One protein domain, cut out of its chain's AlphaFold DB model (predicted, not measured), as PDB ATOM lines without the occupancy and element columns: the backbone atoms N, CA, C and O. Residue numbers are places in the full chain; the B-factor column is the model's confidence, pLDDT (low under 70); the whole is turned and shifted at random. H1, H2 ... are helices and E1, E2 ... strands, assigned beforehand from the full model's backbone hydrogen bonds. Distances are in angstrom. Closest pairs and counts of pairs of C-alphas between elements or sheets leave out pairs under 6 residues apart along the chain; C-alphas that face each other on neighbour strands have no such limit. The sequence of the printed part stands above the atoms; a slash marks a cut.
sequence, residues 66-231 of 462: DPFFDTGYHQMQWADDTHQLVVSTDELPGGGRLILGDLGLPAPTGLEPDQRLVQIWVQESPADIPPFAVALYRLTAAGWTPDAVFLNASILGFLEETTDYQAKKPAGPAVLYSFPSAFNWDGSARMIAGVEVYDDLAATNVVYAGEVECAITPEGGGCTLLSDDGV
ATOM      1  N   ASP A  66     -36.677 -36.373 -21.065       40.16
ATOM      2  CA  ASP A  66     -37.504 -36.784 -19.913       40.16
ATOM      3  C   ASP A  66     -36.938 -38.103 -19.322       40.16
ATOM      4  O   ASP A  66     -36.707 -39.047 -20.083       40.16
ATOM      5  N   PRO A  67     -36.675 -38.195 -18.001       38.28
ATOM      6  CA  PRO A  67     -36.131 -39.388 -17.350       38.28
ATOM      7  C   PRO A  67     -37.148 -40.431 -16.842       38.28
ATOM      8  O   PRO A  67     -36.699 -41.442 -16.297       38.28
ATOM      9  N   PHE A  68     -38.473 -40.272 -16.965       37.81
ATOM     10  CA  PHE A  68     -39.379 -41.314 -16.436       37.81
ATOM     11  C   PHE A  68     -39.523 -42.545 -17.338       37.81
ATOM     12  O   PHE A  68     -39.777 -43.637 -16.824       37.81
ATOM     13  N   PHE A  69     -39.291 -42.426 -18.649       38.88
ATOM     14  CA  PHE A  69     -39.254 -43.567 -19.567       38.88
ATOM     15  C   PHE A  69     -38.240 -43.326 -20.696       38.88
ATOM     16  O   PHE A  69     -38.393 -42.434 -21.519       38.88
ATOM     17  N   ASP A  70     -37.211 -44.167 -20.709       37.53
ATOM     18  CA  ASP A  70     -35.950 -44.146 -21.466       37.53
ATOM     19  C   ASP A  70     -36.032 -43.997 -23.019       37.53
ATOM     20  O   ASP A  70     -35.545 -44.871 -23.734       37.53
ATOM     21  N   THR A  71     -36.623 -42.922 -23.584       41.50
ATOM     22  CA  THR A  71     -36.558 -42.570 -25.033       41.50
ATOM     23  C   THR A  71     -36.895 -41.092 -25.375       41.50
ATOM     24  O   THR A  71     -38.001 -40.661 -25.068       41.50
ATOM     25  N   GLY A  72     -36.063 -40.381 -26.172       47.34
ATOM     26  CA  GLY A  72     -36.516 -39.297 -27.093       47.34
ATOM     27  C   GLY A  72     -35.748 -37.952 -27.128       47.34
ATOM     28  O   GLY A  72     -35.189 -37.533 -26.126       47.34
ATOM     29  N   TYR A  73     -35.743 -37.281 -28.301       56.25
ATOM     30  CA  TYR A  73     -35.145 -35.960 -28.605       56.25
ATOM     31  C   TYR A  73     -36.210 -35.049 -29.255       56.25
ATOM     32  O   TYR A  73     -36.586 -35.304 -30.398       56.25
ATOM     33  N   HIS A  74     -36.693 -34.013 -28.559       55.16
ATOM     34  CA  HIS A  74     -37.827 -33.193 -29.023       55.16
ATOM     35  C   HIS A  74     -37.427 -31.999 -29.894       55.16
ATOM     36  O   HIS A  74     -36.578 -31.190 -29.513       55.16
ATOM     37  N   GLN A  75     -38.106 -31.840 -31.027       60.41
ATOM     38  CA  GLN A  75     -38.089 -30.607 -31.808       60.41
ATOM     39  C   GLN A  75     -39.014 -29.543 -31.150       60.41
ATOM     40  O   GLN A  75     -40.069 -29.901 -30.643       60.41
ATOM     41  N   MET A  76     -38.624 -28.259 -31.098       66.25
ATOM     42  CA  MET A  76     -39.320 -27.090 -30.516       66.25
ATOM     43  C   MET A  76     -39.495 -25.895 -31.483       66.25
ATOM     44  O   MET A  76     -38.544 -25.399 -32.080       66.25
ATOM     45  N   GLN A  77     -40.702 -25.347 -31.564       63.47
ATOM     46  CA  GLN A  77     -41.050 -24.176 -32.375       63.47
ATOM     47  C   GLN A  77     -41.682 -23.077 -31.514       63.47
ATOM     48  O   GLN A  77     -42.243 -23.361 -30.460       63.47
ATOM     49  N   TRP A  78     -41.654 -21.825 -31.969       60.84
ATOM     50  CA  TRP A  78     -42.358 -20.744 -31.278       60.84
ATOM     51  C   TRP A  78     -43.871 -20.974 -31.236       60.84
ATOM     52  O   TRP A  78     -44.475 -21.381 -32.232       60.84
ATOM     53  N   ALA A  79     -44.474 -20.700 -30.079       62.41
ATOM     54  CA  ALA A  79     -45.923 -20.751 -29.890       62.41
ATOM     55  C   ALA A  79     -46.629 -19.503 -30.440       62.41
ATOM     56  O   ALA A  79     -47.805 -19.569 -30.796       62.41
ATOM     57  N   ASP A  80     -45.919 -18.372 -30.476       60.62
ATOM     58  CA  ASP A  80     -46.443 -17.066 -30.857       60.62
ATOM     59  C   ASP A  80     -45.361 -16.146 -31.457       60.62
ATOM     60  O   ASP A  80     -44.160 -16.413 -31.379       60.62
ATOM     61  N   ASP A  81     -45.813 -15.032 -32.041       57.66
ATOM     62  CA  ASP A  81     -44.960 -14.007 -32.658       57.66
ATOM     63  C   ASP A  81     -44.178 -13.165 -31.628       57.66
ATOM     64  O   ASP A  81     -43.303 -12.382 -32.002       57.66
ATOM     65  N   THR A  82     -44.502 -13.281 -30.333       57.12
ATOM     66  CA  THR A  82     -43.807 -12.558 -29.253       57.12
ATOM     67  C   THR A  82     -42.540 -13.272 -28.795       57.12
ATOM     68  O   THR A  82     -41.725 -12.670 -28.098       57.12
ATOM     69  N   HIS A  83     -42.350 -14.523 -29.228       59.47
ATOM     70  CA  HIS A  83     -41.199 -15.358 -28.901       59.47
ATOM     71  C   HIS A  83     -40.966 -15.502 -27.387       59.47
ATOM     72  O   HIS A  83     -39.827 -15.575 -26.927       59.47
ATOM     73  N   GLN A  84     -42.042 -15.531 -26.599       57.66
ATOM     74  CA  GLN A  84     -41.963 -15.751 -25.148       57.66
ATOM     75  C   GLN A  84     -42.159 -17.219 -24.754       57.66
ATOM     76  O   GLN A  84     -41.879 -17.601 -23.619       57.66
ATOM     77  N   LEU A  85     -42.620 -18.042 -25.698       62.56
ATOM     78  CA  LEU A  85     -43.056 -19.406 -25.438       62.56
ATOM     79  C   LEU A  85     -42.610 -20.342 -26.566       62.56
ATOM     80  O   LEU A  85     -42.922 -20.103 -27.736       62.56
ATOM     81  N   VAL A  86     -41.915 -21.426 -26.231       67.56
ATOM     82  CA  VAL A  86     -41.486 -22.453 -27.194       67.56
ATOM     83  C   VAL A  86     -42.241 -23.747 -26.915       67.56
ATOM     84  O   VAL A  86     -42.310 -24.188 -25.776       67.56
ATOM     85  N   VAL A  87     -42.801 -24.375 -27.944       67.56
ATOM     86  CA  VAL A  87     -43.606 -25.597 -27.839       67.56
ATOM     87  C   VAL A  87     -42.973 -26.704 -28.659       67.56
ATOM     88  O   VAL A  87     -42.517 -26.466 -29.777       67.56
ATOM     89  N   SER A  88     -42.993 -27.934 -28.158       70.44
ATOM     90  CA  SER A  88     -42.519 -29.069 -28.935       70.44
ATOM     91  C   SER A  88     -43.375 -29.312 -30.181       70.44
ATOM     92  O   SER A  88     -44.609 -29.257 -30.155       70.44
ATOM     93  N   THR A  89     -42.721 -29.588 -31.308       68.38
ATOM     94  CA  THR A  89     -43.373 -30.055 -32.533       68.38
ATOM     95  C   THR A  89     -43.821 -31.510 -32.417       68.38
ATOM     96  O   THR A  89     -44.780 -31.884 -33.096       68.38
ATOM     97  N   ASP A  90     -43.169 -32.281 -31.546       65.38
ATOM     98  CA  ASP A  90     -43.418 -33.698 -31.312       65.38
ATOM     99  C   ASP A  90     -44.408 -33.883 -30.152       65.38
ATOM    100  O   ASP A  90     -44.411 -33.116 -29.188       65.38
ATOM    101  N   GLU A  91     -45.272 -34.896 -30.248       63.59
ATOM    102  CA  GLU A  91     -46.177 -35.264 -29.154       63.59
ATOM    103  C   GLU A  91     -45.469 -36.164 -28.139       63.59
ATOM    104  O   GLU A  91     -44.677 -37.039 -28.506       63.59
ATOM    105  N   LEU A  92     -45.770 -35.958 -26.858       61.91
ATOM    106  CA  LEU A  92     -45.218 -36.764 -25.777       61.91
ATOM    107  C   LEU A  92     -45.857 -38.162 -25.724       61.91
ATOM    108  O   LEU A  92     -47.032 -38.334 -26.077       61.91
ATOM    109  N   PRO A  93     -45.124 -39.178 -25.227       49.84
ATOM    110  CA  PRO A  93     -45.706 -40.469 -24.876       49.84
ATOM    111  C   PRO A  93     -46.767 -40.299 -23.775       49.84
ATOM    112  O   PRO A  93     -46.441 -40.154 -22.604       49.84
ATOM    113  N   GLY A  94     -48.046 -40.318 -24.151       55.78
ATOM    114  CA  GLY A  94     -49.167 -40.048 -23.235       55.78
ATOM    115  C   GLY A  94     -50.162 -39.018 -23.768       55.78
ATOM    116  O   GLY A  94     -51.327 -39.058 -23.382       55.78
ATOM    117  N   GLY A  95     -49.742 -38.218 -24.753       61.75
ATOM    118  CA  GLY A  95     -50.502 -37.090 -25.278       61.75
ATOM    119  C   GLY A  95     -49.825 -35.759 -24.948       61.75
ATOM    120  O   GLY A  95     -48.924 -35.685 -24.122       61.75
ATOM    121  N   GLY A  96     -50.225 -34.701 -25.651       69.00
ATOM    122  CA  GLY A  96     -49.747 -33.348 -25.374       69.00
ATOM    123  C   GLY A  96     -48.346 -33.014 -25.892       69.00
ATOM    124  O   GLY A  96     -47.710 -33.790 -26.605       69.00
ATOM    125  N   ARG A  97     -47.897 -31.791 -25.589       72.38
ATOM    126  CA  ARG A  97     -46.633 -31.200 -26.067       72.38
ATOM    127  C   ARG A  97     -45.908 -30.490 -24.932       72.38
ATOM    128  O   ARG A  97     -46.557 -29.866 -24.097       72.38
ATOM    129  N   LEU A  98     -44.577 -30.539 -24.929       71.94
ATOM    130  CA  LEU A  98     -43.770 -29.738 -24.003       71.94
ATOM    131  C   LEU A  98     -43.891 -28.257 -24.338       71.94
ATOM    132  O   LEU A  98     -43.851 -27.891 -25.510       71.94
ATOM    133  N   ILE A  99     -43.976 -27.425 -23.310       74.44
ATOM    134  CA  ILE A  99     -43.904 -25.973 -23.419       74.44
ATOM    135  C   ILE A  99     -42.773 -25.481 -22.522       74.44
ATOM    136  O   ILE A  99     -42.677 -25.890 -21.368       74.44
ATOM    137  N   LEU A 100     -41.948 -24.590 -23.059       74.00
ATOM    138  CA  LEU A 100     -40.920 -23.839 -22.356       74.00
ATOM    139  C   LEU A 100     -41.300 -22.363 -22.367       74.00
ATOM    140  O   LEU A 100     -41.681 -21.822 -23.407       74.00
ATOM    141  N   GLY A 101     -41.157 -21.713 -21.225       73.50
ATOM    142  CA  GLY A 101     -41.483 -20.304 -21.038       73.50
ATOM    143  C   GLY A 101     -40.443 -19.633 -20.160       73.50
ATOM    144  O   GLY A 101     -39.838 -20.271 -19.292       73.50
ATOM    145  N   ASP A 102     -40.209 -18.354 -20.432       68.75
ATOM    146  CA  ASP A 102     -39.274 -17.542 -19.661       68.75
ATOM    147  C   ASP A 102     -39.808 -17.310 -18.237       68.75
ATOM    148  O   ASP A 102     -41.008 -17.153 -18.014       68.75
ATOM    149  N   LEU A 103     -38.889 -17.309 -17.278       66.75
ATOM    150  CA  LEU A 103     -39.146 -17.203 -15.849       66.75
ATOM    151  C   LEU A 103     -39.178 -15.751 -15.354       66.75
ATOM    152  O   LEU A 103     -39.646 -15.500 -14.248       66.75
ATOM    153  N   GLY A 104     -38.700 -14.788 -16.155       60.22
ATOM    154  CA  GLY A 104     -38.831 -13.357 -15.851       60.22
ATOM    155  C   GLY A 104     -38.230 -12.925 -14.504       60.22
ATOM    156  O   GLY A 104     -38.727 -11.979 -13.896       60.22
ATOM    157  N   LEU A 105     -37.197 -13.624 -14.018       60.12
ATOM    158  CA  LEU A 105     -36.599 -13.381 -12.700       60.12
ATOM    159  C   LEU A 105     -35.808 -12.060 -12.630       60.12
ATOM    160  O   LEU A 105     -35.234 -11.628 -13.638       60.12
ATOM    161  N   PRO A 106     -35.717 -11.434 -11.438       51.19
ATOM    162  CA  PRO A 106     -34.864 -10.271 -11.219       51.19
ATOM    163  C   PRO A 106     -33.370 -10.630 -11.329       51.19
ATOM    164  O   PRO A 106     -32.936 -11.727 -10.982       51.19
ATOM    165  N   ALA A 107     -32.568  -9.693 -11.836       50.78
ATOM    166  CA  ALA A 107     -31.111  -9.811 -11.898       50.78
ATOM    167  C   ALA A 107     -30.467  -9.493 -10.528       50.78
ATOM    168  O   ALA A 107     -30.976  -8.604  -9.846       50.78
ATOM    169  N   PRO A 108     -29.317 -10.108 -10.164       52.78
ATOM    170  CA  PRO A 108     -28.477 -10.980 -10.991       52.78
ATOM    171  C   PRO A 108     -28.621 -12.481 -10.679       52.78
ATOM    172  O   PRO A 108     -28.527 -12.908  -9.537       52.78
ATOM    173  N   THR A 109     -28.732 -13.295 -11.731       67.75
ATOM    174  CA  THR A 109     -28.847 -14.766 -11.660       67.75
ATOM    175  C   THR A 109     -27.519 -15.516 -11.842       67.75
ATOM    176  O   THR A 109     -27.483 -16.743 -11.797       67.75
ATOM    177  N   GLY A 110     -26.418 -14.801 -12.109       74.94
ATOM    178  CA  GLY A 110     -25.108 -15.397 -12.428       74.94
ATOM    179  C   GLY A 110     -25.014 -16.054 -13.815       74.94
ATOM    180  O   GLY A 110     -23.982 -16.628 -14.151       74.94
ATOM    181  N   LEU A 111     -26.069 -15.965 -14.631       79.75
ATOM    182  CA  LEU A 111     -26.148 -16.622 -15.937       79.75
ATOM    183  C   LEU A 111     -25.253 -15.972 -16.996       79.75
ATOM    184  O   LEU A 111     -25.206 -14.748 -17.143       79.75
ATOM    185  N   GLU A 112     -24.601 -16.813 -17.794       81.12
ATOM    186  CA  GLU A 112     -23.849 -16.397 -18.974       81.12
ATOM    187  C   GLU A 112     -24.797 -16.048 -20.151       81.12
ATOM    188  O   GLU A 112     -25.950 -16.491 -20.193       81.12
ATOM    189  N   PRO A 113     -24.361 -15.249 -21.148       77.12
ATOM    190  CA  PRO A 113     -25.213 -14.843 -22.274       77.12
ATOM    191  C   PRO A 113     -25.764 -15.999 -23.118       77.12
ATOM    192  O   PRO A 113     -26.772 -15.828 -23.810       77.12
ATOM    193  N   ASP A 114     -25.110 -17.154 -23.072       73.19
ATOM    194  CA  ASP A 114     -25.478 -18.411 -23.715       73.19
ATOM    195  C   ASP A 114     -26.341 -19.310 -22.815       73.19
ATOM    196  O   ASP A 114     -26.660 -20.424 -23.216       73.19
ATOM    197  N   GLN A 115     -26.760 -18.842 -21.636       78.19
ATOM    198  CA  GLN A 115     -27.584 -19.592 -20.692       78.19
ATOM    199  C   GLN A 115     -28.973 -18.979 -20.491       78.19
ATOM    200  O   GLN A 115     -29.139 -17.759 -20.483       78.19
ATOM    201  N   ARG A 116     -30.002 -19.813 -20.324       75.31
ATOM    202  CA  ARG A 116     -31.394 -19.389 -20.098       75.31
ATOM    203  C   ARG A 116     -32.072 -20.295 -19.083       75.31
ATOM    204  O   ARG A 116     -32.013 -21.512 -19.217       75.31
ATOM    205  N   LEU A 117     -32.738 -19.702 -18.101       77.69
ATOM    206  CA  LEU A 117     -33.565 -20.421 -17.139       77.69
ATOM    207  C   LEU A 117     -35.024 -20.383 -17.606       77.69
ATOM    208  O   LEU A 117     -35.527 -19.315 -17.945       77.69
ATOM    209  N   VAL A 118     -35.688 -21.536 -17.645       76.50
ATOM    210  CA  VAL A 118     -37.054 -21.683 -18.173       76.50
ATOM    211  C   VAL A 118     -37.912 -22.554 -17.262       76.50
ATOM    212  O   VAL A 118     -37.410 -23.460 -16.595       76.50
ATOM    213  N   GLN A 119     -39.217 -22.302 -17.257       77.38
ATOM    214  CA  GLN A 119     -40.220 -23.213 -16.703       77.38
ATOM    215  C   GLN A 119     -40.719 -24.174 -17.783       77.38
ATOM    216  O   GLN A 119     -40.714 -23.840 -18.971       77.38
ATOM    217  N   ILE A 120     -41.127 -25.373 -17.364       75.88
ATOM    218  CA  ILE A 120     -41.577 -26.443 -18.258       75.88
ATOM    219  C   ILE A 120     -43.004 -26.870 -17.910       75.88
ATOM    220  O   ILE A 120     -43.294 -27.229 -16.767       75.88
ATOM    221  N   TRP A 121     -43.866 -26.902 -18.926       74.19
ATOM    222  CA  TRP A 121     -45.244 -27.395 -18.855       74.19
ATOM    223  C   TRP A 121     -45.493 -28.518 -19.866       74.19
ATOM    224  O   TRP A 121     -44.766 -28.660 -20.852       74.19
ATOM    225  N   VAL A 122     -46.562 -29.288 -19.648       71.94
ATOM    226  CA  VAL A 122     -47.140 -30.187 -20.655       71.94
ATOM    227  C   VAL A 122     -48.513 -29.655 -21.060       71.94
ATOM    228  O   VAL A 122     -49.369 -29.425 -20.212       71.94
ATOM    229  N   GLN A 123     -48.737 -29.463 -22.357       65.88
ATOM    230  CA  GLN A 123     -50.022 -29.028 -22.895       65.88
ATOM    231  C   GLN A 123     -50.963 -30.216 -23.115       65.88
ATOM    232  O   GLN A 123     -50.850 -30.902 -24.130       65.88
ATOM    233  N   GLU A 124     -51.947 -30.409 -22.236       57.94
ATOM    234  CA  GLU A 124     -53.042 -31.371 -22.425       57.94
ATOM    235  C   GLU A 124     -54.407 -30.733 -22.095       57.94
ATOM    236  O   GLU A 124     -54.839 -30.744 -20.949       57.94
ATOM    237  N   SER A 125     -55.150 -30.238 -23.102       47.56
ATOM    238  CA  SER A 125     -56.529 -29.707 -22.925       47.56
ATOM    239  C   SER A 125     -56.611 -28.429 -22.033       47.56
ATOM    240  O   SER A 125     -55.631 -28.068 -21.399       47.56
ATOM    241  N   PRO A 126     -57.717 -27.649 -22.002       44.34
ATOM    242  CA  PRO A 126     -57.699 -26.231 -21.605       44.34
ATOM    243  C   PRO A 126     -57.774 -25.976 -20.085       44.34
ATOM    244  O   PRO A 126     -58.328 -24.962 -19.667       44.34
ATOM    245  N   ALA A 127     -57.276 -26.892 -19.254       47.31
ATOM    246  CA  ALA A 127     -57.050 -26.607 -17.840       47.31
ATOM    247  C   ALA A 127     -55.596 -26.150 -17.690       47.31
ATOM    248  O   ALA A 127     -54.702 -26.856 -18.145       47.31
ATOM    249  N   ASP A 128     -55.365 -24.974 -17.108       54.78
ATOM    250  CA  ASP A 128     -54.023 -24.454 -16.838       54.78
ATOM    251  C   ASP A 128     -53.284 -25.419 -15.897       54.78
ATOM    252  O   ASP A 128     -53.497 -25.419 -14.685       54.78
ATOM    253  N   ILE A 129     -52.460 -26.307 -16.459       58.41
ATOM    254  CA  ILE A 129     -51.625 -27.218 -15.676       58.41
ATOM    255  C   ILE A 129     -50.445 -26.395 -15.140       58.41
ATOM    256  O   ILE A 129     -49.827 -25.673 -15.925       58.41
ATOM    257  N   PRO A 130     -50.105 -26.466 -13.840       62.41
ATOM    258  CA  PRO A 130     -48.911 -25.812 -13.313       62.41
ATOM    259  C   PRO A 130     -47.630 -26.364 -13.972       62.41
ATOM    260  O   PRO A 130     -47.611 -27.515 -14.418       62.41
ATOM    261  N   PRO A 131     -46.540 -25.574 -14.033       69.50
ATOM    262  CA  PRO A 131     -45.256 -26.068 -14.506       69.50
ATOM    263  C   PRO A 131     -44.819 -27.229 -13.621       69.50
ATOM    264  O   PRO A 131     -44.991 -27.184 -12.404       69.50
ATOM    265  N   PHE A 132     -44.245 -28.266 -14.223       71.75
ATOM    266  CA  PHE A 132     -43.781 -29.448 -13.493       71.75
ATOM    267  C   PHE A 132     -42.268 -29.436 -13.258       71.75
ATOM    268  O   PHE A 132     -41.757 -30.275 -12.510       71.75
ATOM    269  N   ALA A 133     -41.548 -28.516 -13.903       74.88
ATOM    270  CA  ALA A 133     -40.110 -28.387 -13.755       74.88
ATOM    271  C   ALA A 133     -39.606 -26.971 -14.049       74.88
ATOM    272  O   ALA A 133     -40.238 -26.193 -14.767       74.88
ATOM    273  N   VAL A 134     -38.410 -26.691 -13.539       78.69
ATOM    274  CA  VAL A 134     -37.575 -25.541 -13.888       78.69
ATOM    275  C   VAL A 134     -36.253 -26.073 -14.420       78.69
ATOM    276  O   VAL A 134     -35.675 -26.982 -13.829       78.69
ATOM    277  N   ALA A 135     -35.759 -25.533 -15.529       78.12
ATOM    278  CA  ALA A 135     -34.517 -25.993 -16.134       78.12
ATOM    279  C   ALA A 135     -33.616 -24.839 -16.557       78.12
ATOM    280  O   ALA A 135     -34.068 -23.847 -17.127       78.12
ATOM    281  N   LEU A 136     -32.321 -25.009 -16.312       79.88
ATOM    282  CA  LEU A 136     -31.276 -24.176 -16.881       79.88
ATOM    283  C   LEU A 136     -30.801 -24.805 -18.185       79.88
ATOM    284  O   LEU A 136     -30.349 -25.948 -18.193       79.88
ATOM    285  N   TYR A 137     -30.850 -24.041 -19.265       76.38
ATOM    286  CA  TYR A 137     -30.330 -24.408 -20.571       76.38
ATOM    287  C   TYR A 137     -29.078 -23.611 -20.912       76.38
ATOM    288  O   TYR A 137     -28.985 -22.432 -20.583       76.38
ATOM    289  N   ARG A 138     -28.165 -24.239 -21.654       75.25
ATOM    290  CA  ARG A 138     -26.984 -23.619 -22.261       75.25
ATOM    291  C   ARG A 138     -26.950 -23.875 -23.760       75.25
ATOM    292  O   ARG A 138     -27.292 -24.964 -24.222       75.25
ATOM    293  N   LEU A 139     -26.521 -22.879 -24.522       68.31
ATOM    294  CA  LEU A 139     -26.301 -22.991 -25.954       68.31
ATOM    295  C   LEU A 139     -24.935 -23.630 -26.226       68.31
ATOM    296  O   LEU A 139     -23.884 -23.068 -25.936       68.31
ATOM    297  N   THR A 140     -24.951 -24.809 -26.837       67.31
ATOM    298  CA  THR A 140     -23.754 -25.542 -27.263       67.31
ATOM    299  C   THR A 140     -23.698 -25.644 -28.787       67.31
ATOM    300  O   THR A 140     -24.622 -25.242 -29.492       67.31
ATOM    301  N   ALA A 141     -22.632 -26.244 -29.325       62.81
ATOM    302  CA  ALA A 141     -22.528 -26.532 -30.757       62.81
ATOM    303  C   ALA A 141     -23.625 -27.485 -31.282       62.81
ATOM    304  O   ALA A 141     -23.851 -27.536 -32.486       62.81
ATOM    305  N   ALA A 142     -24.292 -28.237 -30.398       59.16
ATOM    306  CA  ALA A 142     -25.427 -29.098 -30.740       59.16
ATOM    307  C   ALA A 142     -26.787 -28.370 -30.653       59.16
ATOM    308  O   ALA A 142     -27.812 -28.931 -31.036       59.16
ATOM    309  N   GLY A 143     -26.798 -27.120 -30.177       60.50
ATOM    310  CA  GLY A 143     -27.999 -26.362 -29.839       60.50
ATOM    311  C   GLY A 143     -28.172 -26.194 -28.329       60.50
ATOM    312  O   GLY A 143     -27.224 -26.346 -27.555       60.50
ATOM    313  N   TRP A 144     -29.385 -25.833 -27.913       62.72
ATOM    314  CA  TRP A 144     -29.733 -25.662 -26.503       62.72
ATOM    315  C   TRP A 144     -29.827 -27.014 -25.793       62.72
ATOM    316  O   TRP A 144     -30.616 -27.874 -26.185       62.72
ATOM    317  N   THR A 145     -29.057 -27.178 -24.722       66.38
ATOM    318  CA  THR A 145     -29.019 -28.391 -23.898       66.38
ATOM    319  C   THR A 145     -29.246 -28.042 -22.429       66.38
ATOM    320  O   THR A 145     -28.734 -27.011 -21.988       66.38
ATOM    321  N   PRO A 146     -29.981 -28.860 -21.657       69.69
ATOM    322  CA  PRO A 146     -30.179 -28.604 -20.238       69.69
ATOM    323  C   PRO A 146     -28.880 -28.856 -19.455       69.69
ATOM    324  O   PRO A 146     -28.324 -29.951 -19.505       69.69
ATOM    325  N   ASP A 147     -28.418 -27.848 -18.718       74.31
ATOM    326  CA  ASP A 147     -27.330 -27.956 -17.738       74.31
ATOM    327  C   ASP A 147     -27.850 -28.482 -16.387       74.31
ATOM    328  O   ASP A 147     -27.150 -29.222 -15.697       74.31
ATOM    329  N   ALA A 148     -29.074 -28.104 -15.996       76.12
ATOM    330  CA  ALA A 148     -29.704 -28.520 -14.740       76.12
ATOM    331  C   ALA A 148     -31.236 -28.549 -14.865       76.12
ATOM    332  O   ALA A 148     -31.814 -27.696 -15.536       76.12
ATOM    333  N   VAL A 149     -31.897 -29.507 -14.204       75.25
ATOM    334  CA  VAL A 149     -33.366 -29.658 -14.209       75.25
ATOM    335  C   VAL A 149     -33.873 -29.939 -12.794       75.25
ATOM    336  O   VAL A 149     -33.539 -30.963 -12.202       75.25
ATOM    337  N   PHE A 150     -34.715 -29.050 -12.273       76.38
ATOM    338  CA  PHE A 150     -35.428 -29.187 -11.009       76.38
ATOM    339  C   PHE A 150     -36.848 -29.670 -11.280       76.38
ATOM    340  O   PHE A 150     -37.654 -28.944 -11.856       76.38
ATOM    341  N   LEU A 151     -37.159 -30.899 -10.872       75.81
ATOM    342  CA  LEU A 151     -38.499 -31.465 -11.011       75.81
ATOM    343  C   LEU A 151     -39.327 -31.166  -9.762       75.81
ATOM    344  O   LEU A 151     -38.883 -31.451  -8.647       75.81
ATOM    345  N   ASN A 152     -40.571 -30.727  -9.945       76.50
ATOM    346  CA  ASN A 152     -41.518 -30.583  -8.840       76.50
ATOM    347  C   ASN A 152     -41.726 -31.919  -8.114       76.50
ATOM    348  O   ASN A 152     -41.823 -31.949  -6.895       76.50
ATOM    349  N   ALA A 153     -41.710 -33.047  -8.829       75.00
ATOM    350  CA  ALA A 153     -41.803 -34.369  -8.210       75.00
ATOM    351  C   ALA A 153     -40.642 -34.663  -7.240       75.00
ATOM    352  O   ALA A 153     -40.860 -35.280  -6.201       75.00
ATOM    353  N   SER A 154     -39.425 -34.195  -7.540       79.81
ATOM    354  CA  SER A 154     -38.270 -34.360  -6.647       79.81
ATOM    355  C   SER A 154     -38.399 -33.492  -5.397       79.81
ATOM    356  O   SER A 154     -38.092 -33.948  -4.300       79.81
ATOM    357  N   ILE A 155     -38.897 -32.263  -5.555       82.12
ATOM    358  CA  ILE A 155     -39.180 -31.364  -4.432       82.12
ATOM    359  C   ILE A 155     -40.290 -31.954  -3.556       82.12
ATOM    360  O   ILE A 155     -40.146 -32.007  -2.340       82.12
ATOM    361  N   LEU A 156     -41.367 -32.458  -4.162       82.12
ATOM    362  CA  LEU A 156     -42.463 -33.106  -3.447       82.12
ATOM    363  C   LEU A 156     -41.987 -34.361  -2.707       82.12
ATOM    364  O   LEU A 156     -42.346 -34.550  -1.551       82.12
ATOM    365  N   GLY A 157     -41.139 -35.178  -3.339       83.31
ATOM    366  CA  GLY A 157     -40.513 -36.335  -2.699       83.31
ATOM    367  C   GLY A 157     -39.660 -35.942  -1.490       83.31
ATOM    368  O   GLY A 157     -39.751 -36.583  -0.450       83.31
ATOM    369  N   PHE A 158     -38.901 -34.845  -1.585       86.94
ATOM    370  CA  PHE A 158     -38.190 -34.278  -0.439       86.94
ATOM    371  C   PHE A 158     -39.156 -33.814   0.662       86.94
ATOM    372  O   PHE A 158     -38.985 -34.198   1.815       86.94
ATOM    373  N   LEU A 159     -40.197 -33.041   0.325       85.44
ATOM    374  CA  LEU A 159     -41.207 -32.591   1.292       85.44
ATOM    375  C   LEU A 159     -41.865 -33.783   1.997       85.44
ATOM    376  O   LEU A 159     -42.076 -33.742   3.206       85.44
ATOM    377  N   GLU A 160     -42.119 -34.880   1.285       86.69
ATOM    378  CA  GLU A 160     -42.644 -36.123   1.847       86.69
ATOM    379  C   GLU A 160     -41.741 -36.768   2.911       86.69
ATOM    380  O   GLU A 160     -42.243 -37.497   3.766       86.69
ATOM    381  N   GLU A 161     -40.447 -36.474   2.944       84.81
ATOM    382  CA  GLU A 161     -39.554 -36.937   4.014       84.81
ATOM    383  C   GLU A 161     -39.635 -36.056   5.271       84.81
ATOM    384  O   GLU A 161     -39.191 -36.450   6.354       84.81
ATOM    385  N   THR A 162     -40.235 -34.872   5.158       81.00
ATOM    386  CA  THR A 162     -40.304 -33.890   6.240       81.00
ATOM    387  C   THR A 162     -41.487 -34.174   7.161       81.00
ATOM    388  O   THR A 162     -42.589 -34.523   6.735       81.00
ATOM    389  N   THR A 163     -41.269 -34.029   8.471       75.44
ATOM    390  CA  THR A 163     -42.310 -34.348   9.464       75.44
ATOM    391  C   THR A 163     -43.494 -33.381   9.380       75.44
ATOM    392  O   THR A 163     -44.631 -33.799   9.594       75.44
ATOM    393  N   ASP A 164     -43.241 -32.115   9.041       69.25
ATOM    394  CA  ASP A 164     -44.283 -31.093   8.970       69.25
ATOM    395  C   ASP A 164     -45.221 -31.301   7.775       69.25
ATOM    396  O   ASP A 164     -46.438 -31.420   7.953       69.25
ATOM    397  N   TYR A 165     -44.666 -31.491   6.574       81.69
ATOM    398  CA  TYR A 165     -45.484 -31.839   5.419       81.69
ATOM    399  C   TYR A 165     -46.283 -33.119   5.683       81.69
ATOM    400  O   TYR A 165     -47.479 -33.156   5.419       81.69
ATOM    401  N   GLN A 166     -45.690 -34.151   6.296       83.25
ATOM    402  CA  GLN A 166     -46.424 -35.376   6.645       83.25
ATOM    403  C   GLN A 166     -47.628 -35.139   7.576       83.25
ATOM    404  O   GLN A 166     -48.581 -35.920   7.525       83.25
ATOM    405  N   ALA A 167     -47.614 -34.084   8.396       76.88
ATOM    406  CA  ALA A 167     -48.733 -33.708   9.259       76.88
ATOM    407  C   ALA A 167     -49.845 -32.943   8.516       76.88
ATOM    408  O   ALA A 167     -51.014 -33.055   8.895       76.88
ATOM    409  N   LYS A 168     -49.490 -32.185   7.473       79.50
ATOM    410  CA  LYS A 168     -50.397 -31.308   6.709       79.50
ATOM    411  C   LYS A 168     -50.804 -31.885   5.342       79.50
ATOM    412  O   LYS A 168     -51.711 -31.357   4.703       79.50
ATOM    413  N   LYS A 169     -50.156 -32.965   4.888       80.75
ATOM    414  CA  LYS A 169     -50.320 -33.509   3.535       80.75
ATOM    415  C   LYS A 169     -51.773 -33.893   3.232       80.75
ATOM    416  O   LYS A 169     -52.472 -34.432   4.101       80.75
ATOM    417  N   PRO A 170     -52.225 -33.698   1.985       79.44
ATOM    418  CA  PRO A 170     -53.576 -34.056   1.595       79.44
ATOM    419  C   PRO A 170     -53.759 -35.573   1.524       79.44
ATOM    420  O   PRO A 170     -52.819 -36.335   1.301       79.44
ATOM    421  N   ALA A 171     -55.001 -36.031   1.698       72.00
ATOM    422  CA  ALA A 171     -55.348 -37.445   1.524       72.00
ATOM    423  C   ALA A 171     -55.398 -37.870   0.040       72.00
ATOM    424  O   ALA A 171     -55.343 -39.065  -0.256       72.00
ATOM    425  N   GLY A 172     -55.560 -36.904  -0.872       69.94
ATOM    426  CA  GLY A 172     -55.574 -37.085  -2.327       69.94
ATOM    427  C   GLY A 172     -54.195 -36.887  -2.975       69.94
ATOM    428  O   GLY A 172     -53.207 -36.724  -2.262       69.94
ATOM    429  N   PRO A 173     -54.106 -36.918  -4.319       67.81
ATOM    430  CA  PRO A 173     -52.854 -36.642  -5.014       67.81
ATOM    431  C   PRO A 173     -52.429 -35.194  -4.753       67.81
ATOM    432  O   PRO A 173     -53.130 -34.262  -5.138       67.81
ATOM    433  N   ALA A 174     -51.287 -35.030  -4.092       73.25
ATOM    434  CA  ALA A 174     -50.670 -33.735  -3.868       73.25
ATOM    435  C   ALA A 174     -50.222 -33.129  -5.203       73.25
ATOM    436  O   ALA A 174     -49.478 -33.761  -5.957       73.25
ATOM    437  N   VAL A 175     -50.658 -31.903  -5.484       75.06
ATOM    438  CA  VAL A 175     -50.143 -31.123  -6.614       75.06
ATOM    439  C   VAL A 175     -49.175 -30.100  -6.063       75.06
ATOM    440  O   VAL A 175     -49.587 -29.217  -5.317       75.06
ATOM    441  N   LEU A 176     -47.898 -30.232  -6.421       80.25
ATOM    442  CA  LEU A 176     -46.883 -29.248  -6.072       80.25
ATOM    443  C   LEU A 176     -46.808 -28.171  -7.153       80.25
ATOM    444  O   LEU A 176     -46.484 -28.460  -8.310       80.25
ATOM    445  N   TYR A 177     -47.013 -26.933  -6.734       78.31
ATOM    446  CA  TYR A 177     -46.584 -25.752  -7.457       78.31
ATOM    447  C   TYR A 177     -45.281 -25.241  -6.843       78.31
ATOM    448  O   TYR A 177     -45.170 -25.142  -5.622       78.31
ATOM    449  N   SER A 178     -44.291 -24.951  -7.686       79.06
ATOM    450  CA  SER A 178     -43.060 -24.294  -7.260       79.06
ATOM    451  C   SER A 178     -42.841 -23.028  -8.077       79.06
ATOM    452  O   SER A 178     -43.047 -23.008  -9.295       79.06
ATOM    453  N   PHE A 179     -42.440 -21.961  -7.399       76.06
ATOM    454  CA  PHE A 179     -42.104 -20.687  -8.017       76.06
ATOM    455  C   PHE A 179     -40.708 -20.271  -7.544       76.06
ATOM    456  O   PHE A 179     -40.513 -20.025  -6.352       76.06
ATOM    457  N   PRO A 180     -39.714 -20.223  -8.447       75.94
ATOM    458  CA  PRO A 180     -38.378 -19.754  -8.107       75.94
ATOM    459  C   PRO A 180     -38.444 -18.302  -7.635       75.94
ATOM    460  O   PRO A 180     -38.940 -17.445  -8.362       75.94
ATOM    461  N   SER A 181     -37.948 -18.032  -6.432       71.50
ATOM    462  CA  SER A 181     -37.814 -16.679  -5.879       71.50
ATOM    463  C   SER A 181     -36.388 -16.154  -6.030       71.50
ATOM    464  O   SER A 181     -36.197 -14.972  -6.302       71.50
ATOM    465  N   ALA A 182     -35.390 -17.039  -5.956       75.00
ATOM    466  CA  ALA A 182     -33.998 -16.717  -6.242       75.00
ATOM    467  C   ALA A 182     -33.314 -17.853  -7.010       75.00
ATOM    468  O   ALA A 182     -33.595 -19.037  -6.807       75.00
ATOM    469  N   PHE A 183     -32.379 -17.490  -7.883       79.88
ATOM    470  CA  PHE A 183     -31.553 -18.440  -8.614       79.88
ATOM    471  C   PHE A 183     -30.123 -17.920  -8.704       79.88
ATOM    472  O   PHE A 183     -29.906 -16.791  -9.143       79.88
ATOM    473  N   ASN A 184     -29.157 -18.751  -8.320       80.38
ATOM    474  CA  ASN A 184     -27.741 -18.421  -8.401       80.38
ATOM    475  C   ASN A 184     -26.986 -19.513  -9.165       80.38
ATOM    476  O   ASN A 184     -27.061 -20.697  -8.822       80.38
ATOM    477  N   TRP A 185     -26.256 -19.091 -10.196       83.25
ATOM    478  CA  TRP A 185     -25.378 -19.940 -10.984       83.25
ATOM    479  C   TRP A 185     -23.906 -19.612 -10.726       83.25
ATOM    480  O   TRP A 185     -23.398 -18.578 -11.155       83.25
ATOM    481  N   ASP A 186     -23.208 -20.539 -10.072       78.25
ATOM    482  CA  ASP A 186     -21.761 -20.486  -9.813       78.25
ATOM    483  C   ASP A 186     -21.008 -21.706 -10.391       78.25
ATOM    484  O   ASP A 186     -19.866 -21.993 -10.026       78.25
ATOM    485  N   GLY A 187     -21.660 -22.440 -11.300       76.50
ATOM    486  CA  GLY A 187     -21.245 -23.770 -11.759       76.50
ATOM    487  C   GLY A 187     -21.969 -24.917 -11.043       76.50
ATOM    488  O   GLY A 187     -21.904 -26.058 -11.503       76.50
ATOM    489  N   SER A 188     -22.703 -24.619  -9.969       77.00
ATOM    490  CA  SER A 188     -23.766 -25.455  -9.414       77.00
ATOM    491  C   SER A 188     -25.101 -24.714  -9.502       77.00
ATOM    492  O   SER A 188     -25.146 -23.494  -9.351       77.00
ATOM    493  N   ALA A 189     -26.197 -25.422  -9.793       78.94
ATOM    494  CA  ALA A 189     -27.506 -24.774  -9.828       78.94
ATOM    495  C   ALA A 189     -28.060 -24.711  -8.406       78.94
ATOM    496  O   ALA A 189     -28.364 -25.759  -7.835       78.94
ATOM    497  N   ARG A 190     -28.208 -23.504  -7.852       80.94
ATOM    498  CA  ARG A 190     -28.908 -23.263  -6.585       80.94
ATOM    499  C   ARG A 190     -30.168 -22.458  -6.841       80.94
ATOM    500  O   ARG A 190     -30.119 -21.400  -7.466       80.94
ATOM    501  N   MET A 191     -31.289 -22.968  -6.354       82.56
ATOM    502  CA  MET A 191     -32.598 -22.349  -6.504       82.56
ATOM    503  C   MET A 191     -33.286 -22.278  -5.148       82.56
ATOM    504  O   MET A 191     -33.428 -23.302  -4.484       82.56
ATOM    505  N   ILE A 192     -33.756 -21.091  -4.786       78.94
ATOM    506  CA  ILE A 192     -34.754 -20.920  -3.733       78.94
ATOM    507  C   ILE A 192     -36.112 -20.895  -4.424       78.94
ATOM    508  O   ILE A 192     -36.314 -20.142  -5.381       78.94
ATOM    509  N   ALA A 193     -37.021 -21.755  -3.979       78.25
ATOM    510  CA  ALA A 193     -38.371 -21.819  -4.508       78.25
ATOM    511  C   ALA A 193     -39.395 -21.816  -3.380       78.25
ATOM    512  O   ALA A 193     -39.313 -22.618  -2.446       78.25
ATOM    513  N   GLY A 194     -40.404 -20.962  -3.528       79.00
ATOM    514  CA  GLY A 194     -41.638 -21.130  -2.785       79.00
ATOM    515  C   GLY A 194     -42.381 -22.353  -3.311       79.00
ATOM    516  O   GLY A 194     -42.376 -22.634  -4.513       79.00
ATOM    517  N   VAL A 195     -42.974 -23.110  -2.396       84.00
ATOM    518  CA  VAL A 195     -43.707 -24.339  -2.674       84.00
ATOM    519  C   VAL A 195     -45.107 -24.248  -2.114       84.00
ATOM    520  O   VAL A 195     -45.306 -23.873  -0.964       84.00
ATOM    521  N   GLU A 196     -46.079 -24.646  -2.916       83.81
ATOM    522  CA  GLU A 196     -47.462 -24.795  -2.494       83.81
ATOM    523  C   GLU A 196     -47.938 -26.182  -2.894       83.81
ATOM    524  O   GLU A 196     -47.807 -26.596  -4.047       83.81
ATOM    525  N   VAL A 197     -48.483 -26.912  -1.930       84.50
ATOM    526  CA  VAL A 197     -49.110 -28.202  -2.166       84.50
ATOM    527  C   VAL A 197     -50.605 -28.048  -2.012       84.50
ATOM    528  O   VAL A 197     -51.094 -27.581  -0.981       84.50
ATOM    529  N   TYR A 198     -51.315 -28.481  -3.044       81.19
ATOM    530  CA  TYR A 198     -52.763 -28.436  -3.134       81.19
ATOM    531  C   TYR A 198     -53.365 -29.825  -2.931       81.19
ATOM    532  O   TYR A 198     -52.757 -30.838  -3.298       81.19
ATOM    533  N   ASP A 199     -54.567 -29.877  -2.355       81.00
ATOM    534  CA  ASP A 199     -55.332 -31.123  -2.195       81.00
ATOM    535  C   ASP A 199     -56.220 -31.471  -3.399       81.00
ATOM    536  O   ASP A 199     -56.846 -32.538  -3.426       81.00
ATOM    537  N   ASP A 200     -56.242 -30.592  -4.402       73.56
ATOM    538  CA  ASP A 200     -57.052 -30.694  -5.603       73.56
ATOM    539  C   ASP A 200     -56.264 -30.308  -6.872       73.56
ATOM    540  O   ASP A 200     -55.338 -29.498  -6.845       73.56
ATOM    541  N   LEU A 201     -56.655 -30.892  -8.012       68.31
ATOM    542  CA  LEU A 201     -56.024 -30.650  -9.320       68.31
ATOM    543  C   LEU A 201     -56.304 -29.257  -9.906       68.31
ATOM    544  O   LEU A 201     -55.659 -28.874 -10.874       68.31
ATOM    545  N   ALA A 202     -57.281 -28.528  -9.370       69.00
ATOM    546  CA  ALA A 202     -57.622 -27.175  -9.792       69.00
ATOM    547  C   ALA A 202     -56.866 -26.100  -8.984       69.00
ATOM    548  O   ALA A 202     -57.129 -24.915  -9.186       69.00
ATOM    549  N   ALA A 203     -55.945 -26.508  -8.100       69.38
ATOM    550  CA  ALA A 203     -55.135 -25.642  -7.253       69.38
ATOM    551  C   ALA A 203     -55.974 -24.620  -6.458       69.38
ATOM    552  O   ALA A 203     -55.656 -23.432  -6.404       69.38
ATOM    553  N   THR A 204     -57.083 -25.065  -5.854       72.56
ATOM    554  CA  THR A 204     -58.000 -24.153  -5.144       72.56
ATOM    555  C   THR A 204     -57.769 -24.083  -3.642       72.56
ATOM    556  O   THR A 204     -58.060 -23.049  -3.036       72.56
ATOM    557  N   ASN A 205     -57.246 -25.150  -3.034       75.81
ATOM    558  CA  ASN A 205     -56.980 -25.205  -1.601       75.81
ATOM    559  C   ASN A 205     -55.531 -25.612  -1.302       75.81
ATOM    560  O   ASN A 205     -55.143 -26.769  -1.472       75.81
ATOM    561  N   VAL A 206     -54.741 -24.646  -0.826       80.19
ATOM    562  CA  VAL A 206     -53.370 -24.873  -0.357       80.19
ATOM    563  C   VAL A 206     -53.425 -25.573   0.999       80.19
ATOM    564  O   VAL A 206     -53.958 -25.034   1.968       80.19
ATOM    565  N   VAL A 207     -52.857 -26.774   1.078       80.88
ATOM    566  CA  VAL A 207     -52.750 -27.555   2.321       80.88
ATOM    567  C   VAL A 207     -51.378 -27.453   2.971       80.88
ATOM    568  O   VAL A 207     -51.251 -27.636   4.180       80.88
ATOM    569  N   TYR A 208     -50.360 -27.121   2.185       81.31
ATOM    570  CA  TYR A 208     -49.019 -26.823   2.662       81.31
ATOM    571  C   TYR A 208     -48.444 -25.705   1.800       81.31
ATOM    572  O   TYR A 208     -48.560 -25.755   0.580       81.31
ATOM    573  N   ALA A 209     -47.825 -24.717   2.426       82.75
ATOM    574  CA  ALA A 209     -47.014 -23.714   1.752       82.75
ATOM    575  C   ALA A 209     -45.625 -23.762   2.380       82.75
ATOM    576  O   ALA A 209     -45.503 -24.206   3.507       82.75
ATOM    577  N   GLY A 210     -44.576 -23.330   1.706       77.44
ATOM    578  CA  GLY A 210     -43.247 -23.315   2.300       77.44
ATOM    579  C   GLY A 210     -42.216 -22.751   1.349       77.44
ATOM    580  O   GLY A 210     -42.543 -22.317   0.249       77.44
ATOM    581  N   GLU A 211     -40.963 -22.796   1.762       80.56
ATOM    582  CA  GLU A 211     -39.832 -22.423   0.927       80.56
ATOM    583  C   GLU A 211     -38.750 -23.494   1.036       80.56
ATOM    584  O   GLU A 211     -38.506 -24.046   2.115       80.56
ATOM    585  N   VAL A 212     -38.125 -23.823  -0.091       80.81
ATOM    586  CA  VAL A 212     -37.057 -24.820  -0.186       80.81
ATOM    587  C   VAL A 212     -35.860 -24.247  -0.933       80.81
ATOM    588  O   VAL A 212     -36.022 -23.585  -1.957       80.81
ATOM    589  N   GLU A 213     -34.654 -24.553  -0.460       83.94
ATOM    590  CA  GLU A 213     -33.430 -24.386  -1.248       83.94
ATOM    591  C   GLU A 213     -33.106 -25.732  -1.891       83.94
ATOM    592  O   GLU A 213     -32.881 -26.721  -1.191       83.94
ATOM    593  N   CYS A 214     -33.057 -25.780  -3.216       84.56
ATOM    594  CA  CYS A 214     -32.641 -26.950  -3.973       84.56
ATOM    595  C   CYS A 214     -31.318 -26.673  -4.679       84.56
ATOM    596  O   CYS A 214     -31.184 -25.703  -5.427       84.56
ATOM    597  N   ALA A 215     -30.351 -27.566  -4.481       83.31
ATOM    598  CA  ALA A 215     -29.063 -27.518  -5.153       83.31
ATOM    599  C   ALA A 215     -28.893 -28.740  -6.060       83.31
ATOM    600  O   ALA A 215     -29.082 -29.868  -5.611       83.31
ATOM    601  N   ILE A 216     -28.484 -28.534  -7.313       71.31
ATOM    602  CA  ILE A 216     -28.011 -29.595  -8.210       71.31
ATOM    603  C   ILE A 216     -26.503 -29.441  -8.367       71.31
ATOM    604  O   ILE A 216     -26.011 -28.468  -8.945       71.31
ATOM    605  N   THR A 217     -25.773 -30.428  -7.855       66.75
ATOM    606  CA  THR A 217     -24.323 -30.541  -8.002       66.75
ATOM    607  C   THR A 217     -23.978 -31.790  -8.818       66.75
ATOM    608  O   THR A 217     -24.763 -32.745  -8.847       66.75
ATOM    609  N   PRO A 218     -22.785 -31.843  -9.439       53.03
ATOM    610  CA  PRO A 218     -22.294 -33.050 -10.108       53.03
ATOM    611  C   PRO A 218     -22.220 -34.297  -9.206       53.03
ATOM    612  O   PRO A 218     -22.126 -35.410  -9.714       53.03
ATOM    613  N   GLU A 219     -22.250 -34.126  -7.880       55.34
ATOM    614  CA  GLU A 219     -22.078 -35.194  -6.885       55.34
ATOM    615  C   GLU A 219     -23.406 -35.785  -6.371       55.34
ATOM    616  O   GLU A 219     -23.389 -36.706  -5.556       55.34
ATOM    617  N   GLY A 220     -24.551 -35.308  -6.874       56.22
ATOM    618  CA  GLY A 220     -25.880 -35.721  -6.419       56.22
ATOM    619  C   GLY A 220     -26.496 -34.666  -5.507       56.22
ATOM    620  O   GLY A 220     -26.309 -34.684  -4.293       56.22
ATOM    621  N   GLY A 221     -27.206 -33.725  -6.126       68.44
ATOM    622  CA  GLY A 221     -27.900 -32.631  -5.452       68.44
ATOM    623  C   GLY A 221     -29.053 -33.059  -4.531       68.44
ATOM    624  O   GLY A 221     -29.481 -34.211  -4.544       68.44
ATOM    625  N   GLY A 222     -29.575 -32.105  -3.755       79.56
ATOM    626  CA  GLY A 222     -30.677 -32.300  -2.810       79.56
ATOM    627  C   GLY A 222     -31.387 -30.988  -2.465       79.56
ATOM    628  O   GLY A 222     -30.872 -29.904  -2.751       79.56
ATOM    629  N   CYS A 223     -32.575 -31.094  -1.869       82.44
ATOM    630  CA  CYS A 223     -33.333 -29.951  -1.364       82.44
ATOM    631  C   CYS A 223     -33.253 -29.878   0.165       82.44
ATOM    632  O   CYS A 223     -33.050 -30.888   0.840       82.44
ATOM    633  N   THR A 224     -33.412 -28.677   0.706       81.50
ATOM    634  CA  THR A 224     -33.512 -28.406   2.140       81.50
ATOM    635  C   THR A 224     -34.711 -27.501   2.403       81.50
ATOM    636  O   THR A 224     -35.051 -26.659   1.572       81.50
ATOM    637  N   LEU A 225     -35.386 -27.705   3.537       76.38
ATOM    638  CA  LEU A 225     -36.501 -26.863   3.960       76.38
ATOM    639  C   LEU A 225     -35.942 -25.554   4.504       76.38
ATOM    640  O   LEU A 225     -35.161 -25.564   5.458       76.38
ATOM    641  N   LEU A 226     -36.390 -24.451   3.918       68.81
ATOM    642  CA  LEU A 226     -36.164 -23.121   4.448       68.81
ATOM    643  C   LEU A 226     -37.304 -22.757   5.411       68.81
ATOM    644  O   LEU A 226     -37.057 -22.489   6.584       68.81
ATOM    645  N   SER A 227     -38.563 -22.871   4.982       69.19
ATOM    646  CA  SER A 227     -39.732 -22.616   5.839       69.19
ATOM    647  C   SER A 227     -40.922 -23.511   5.472       69.19
ATOM    648  O   SER A 227     -41.035 -23.962   4.334       69.19
ATOM    649  N   ASP A 228     -41.809 -23.776   6.432       69.12
ATOM    650  CA  ASP A 228     -42.985 -24.652   6.319       69.12
ATOM    651  C   ASP A 228     -44.321 -23.894   6.153       69.12
ATOM    652  O   ASP A 228     -45.388 -24.516   6.140       69.12
ATOM    653  N   ASP A 229     -44.256 -22.556   6.080       68.38
ATOM    654  CA  ASP A 229     -45.300 -21.646   5.579       68.38
ATOM    655  C   ASP A 229     -44.784 -20.243   5.174       68.38
ATOM    656  O   ASP A 229     -45.567 -19.301   5.029       68.38
ATOM    657  N   GLY A 230     -43.469 -20.086   4.978       70.31
ATOM    658  CA  GLY A 230     -42.828 -18.808   4.637       70.31
ATOM    659  C   GLY A 230     -42.706 -17.837   5.817       70.31
ATOM    660  O   GLY A 230     -42.463 -16.645   5.616       70.31
ATOM    661  N   VAL A 231     -42.917 -18.312   7.046       82.56
ATOM    662  CA  VAL A 231     -42.788 -17.514   8.263       82.56
ATOM    663  C   VAL A 231     -41.877 -18.222   9.256       82.56
ATOM    664  O   VAL A 231     -42.187 -19.323   9.699       82.56
TER     665      VAL A 231
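What this domain is: This is residues 66 to 231 of the 462 residues of the protein "PG_binding_1 domain-containing protein" of Actinobacteria bacterium RBG_16_67_15 (UniProt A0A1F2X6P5). Two strongly twisted antiparallel sheets make a sandwich, only partly face to face: a six-stranded sheet, E1 to E6, curled like part of a barrel, and a four-stranded sheet, E7 to E10, that curls round the helix H1. E4, E5 and E6 come nearest to the second sheet, and the short helix H2 lies at the far end of the model from E1. The printed part has 166 residues with two named helices and ten named strands, in the order E1 E2 E3 E4 E5 E6 H1 H2 E7 E8 E9 E10; the sheets run E1 E2 E3 E4 E5 E6 and E7 E8 E9 E10. The class is mostly strand. The whole is compact, with a radius of gyration of the C-alphas of 16.3 A, and rounded, spanning 47 by 38 by 32 A.

Where its parts are: In the larger sheet, E1 is residues 76 to 78, E2 residues 85 to 88 and E3 residues 97 to 102. E1 begins at C-alpha 76, (-39.320, -27.090, -30.516). E4, residues 115 to 123, is 24.4 A long; E5, residues 133 to 140, 21.4 A; E6, residues 143 to 151, 22.2 A. H1, residues 152 to 161, follows at once, 14.5 A long, from C-alpha 152 at (-41.518, -30.583, -8.840). H2 is residues 163 to 168. In the second sheet, E7, residues 175 to 185, is 27.5 A long; E8, residues 189 to 198, 26.4 A; E9, residues 206 to 216, 27.0 A; and E10, residues 222 to 227, 15.8 A, ending at C-alpha 227, (-39.732, -22.616, 5.839).

How they stand to each other: The six-stranded sheet is a meander, each strand the antiparallel neighbour of the one before, with E1 and E6 as edge strands. Across it, pairs within hydrogen-bond range include N 77 and O 87 at 2.8 A for E1 and E2, N 88 and O 98 at 2.8 A for E2 and E3, N 99 and O 121 at 2.9 A for E3 and E4, N 118 and O 135 at 2.9 A for E4 and E5, and N 134 and O 150 at 2.9 A for E5 and E6. E6 bends by 60 degrees at residue 148; the C-alphas of Ala 148 and Ala 189, the closest of E6 and E8, are 6.6 A apart. E5 and E7 are near each other, while E1 and E7 are apart. The second sheet is also a meander, with N 177 and O 196 at 2.8 A for E7 and E8, N 195 and O 210 at 2.8 A for E8 and E9, and N 213 and O 224 at 3.0 A for E9 and E10. The parts of the two sheets that face each other are 11.3 A centre to centre, with best planes 14 degrees apart. H1 and H2 on one face of the second sheet make two layers with it, helices on one face of a sheet. The closest C-alphas of H1 and E10 are those of Phe 158 and Cys 223, 6.6 A; of H2 and E9, those of Lys 168 and Tyr 208, 6.2 A. H1 and H2 only just touch, with 3 pairs of C-alphas within 8 A, and only at the corner; the closest are those of Leu 159 and Tyr 165, 6.0 A. In H1 and H2 every O i to N i+4 pair is within hydrogen-bond range.

The domain as a whole: The two C-alphas farthest apart, those of Ala 141 and Ala 167, are 48.4 A apart. The printed part has no cut. The link from E3 to E4, residues 103 to 114, is long. The mean pLDDT of the printed part is 70.4; 70 residues are under 70, among them residues 66 to 87, 123 to 131 and 139 to 146.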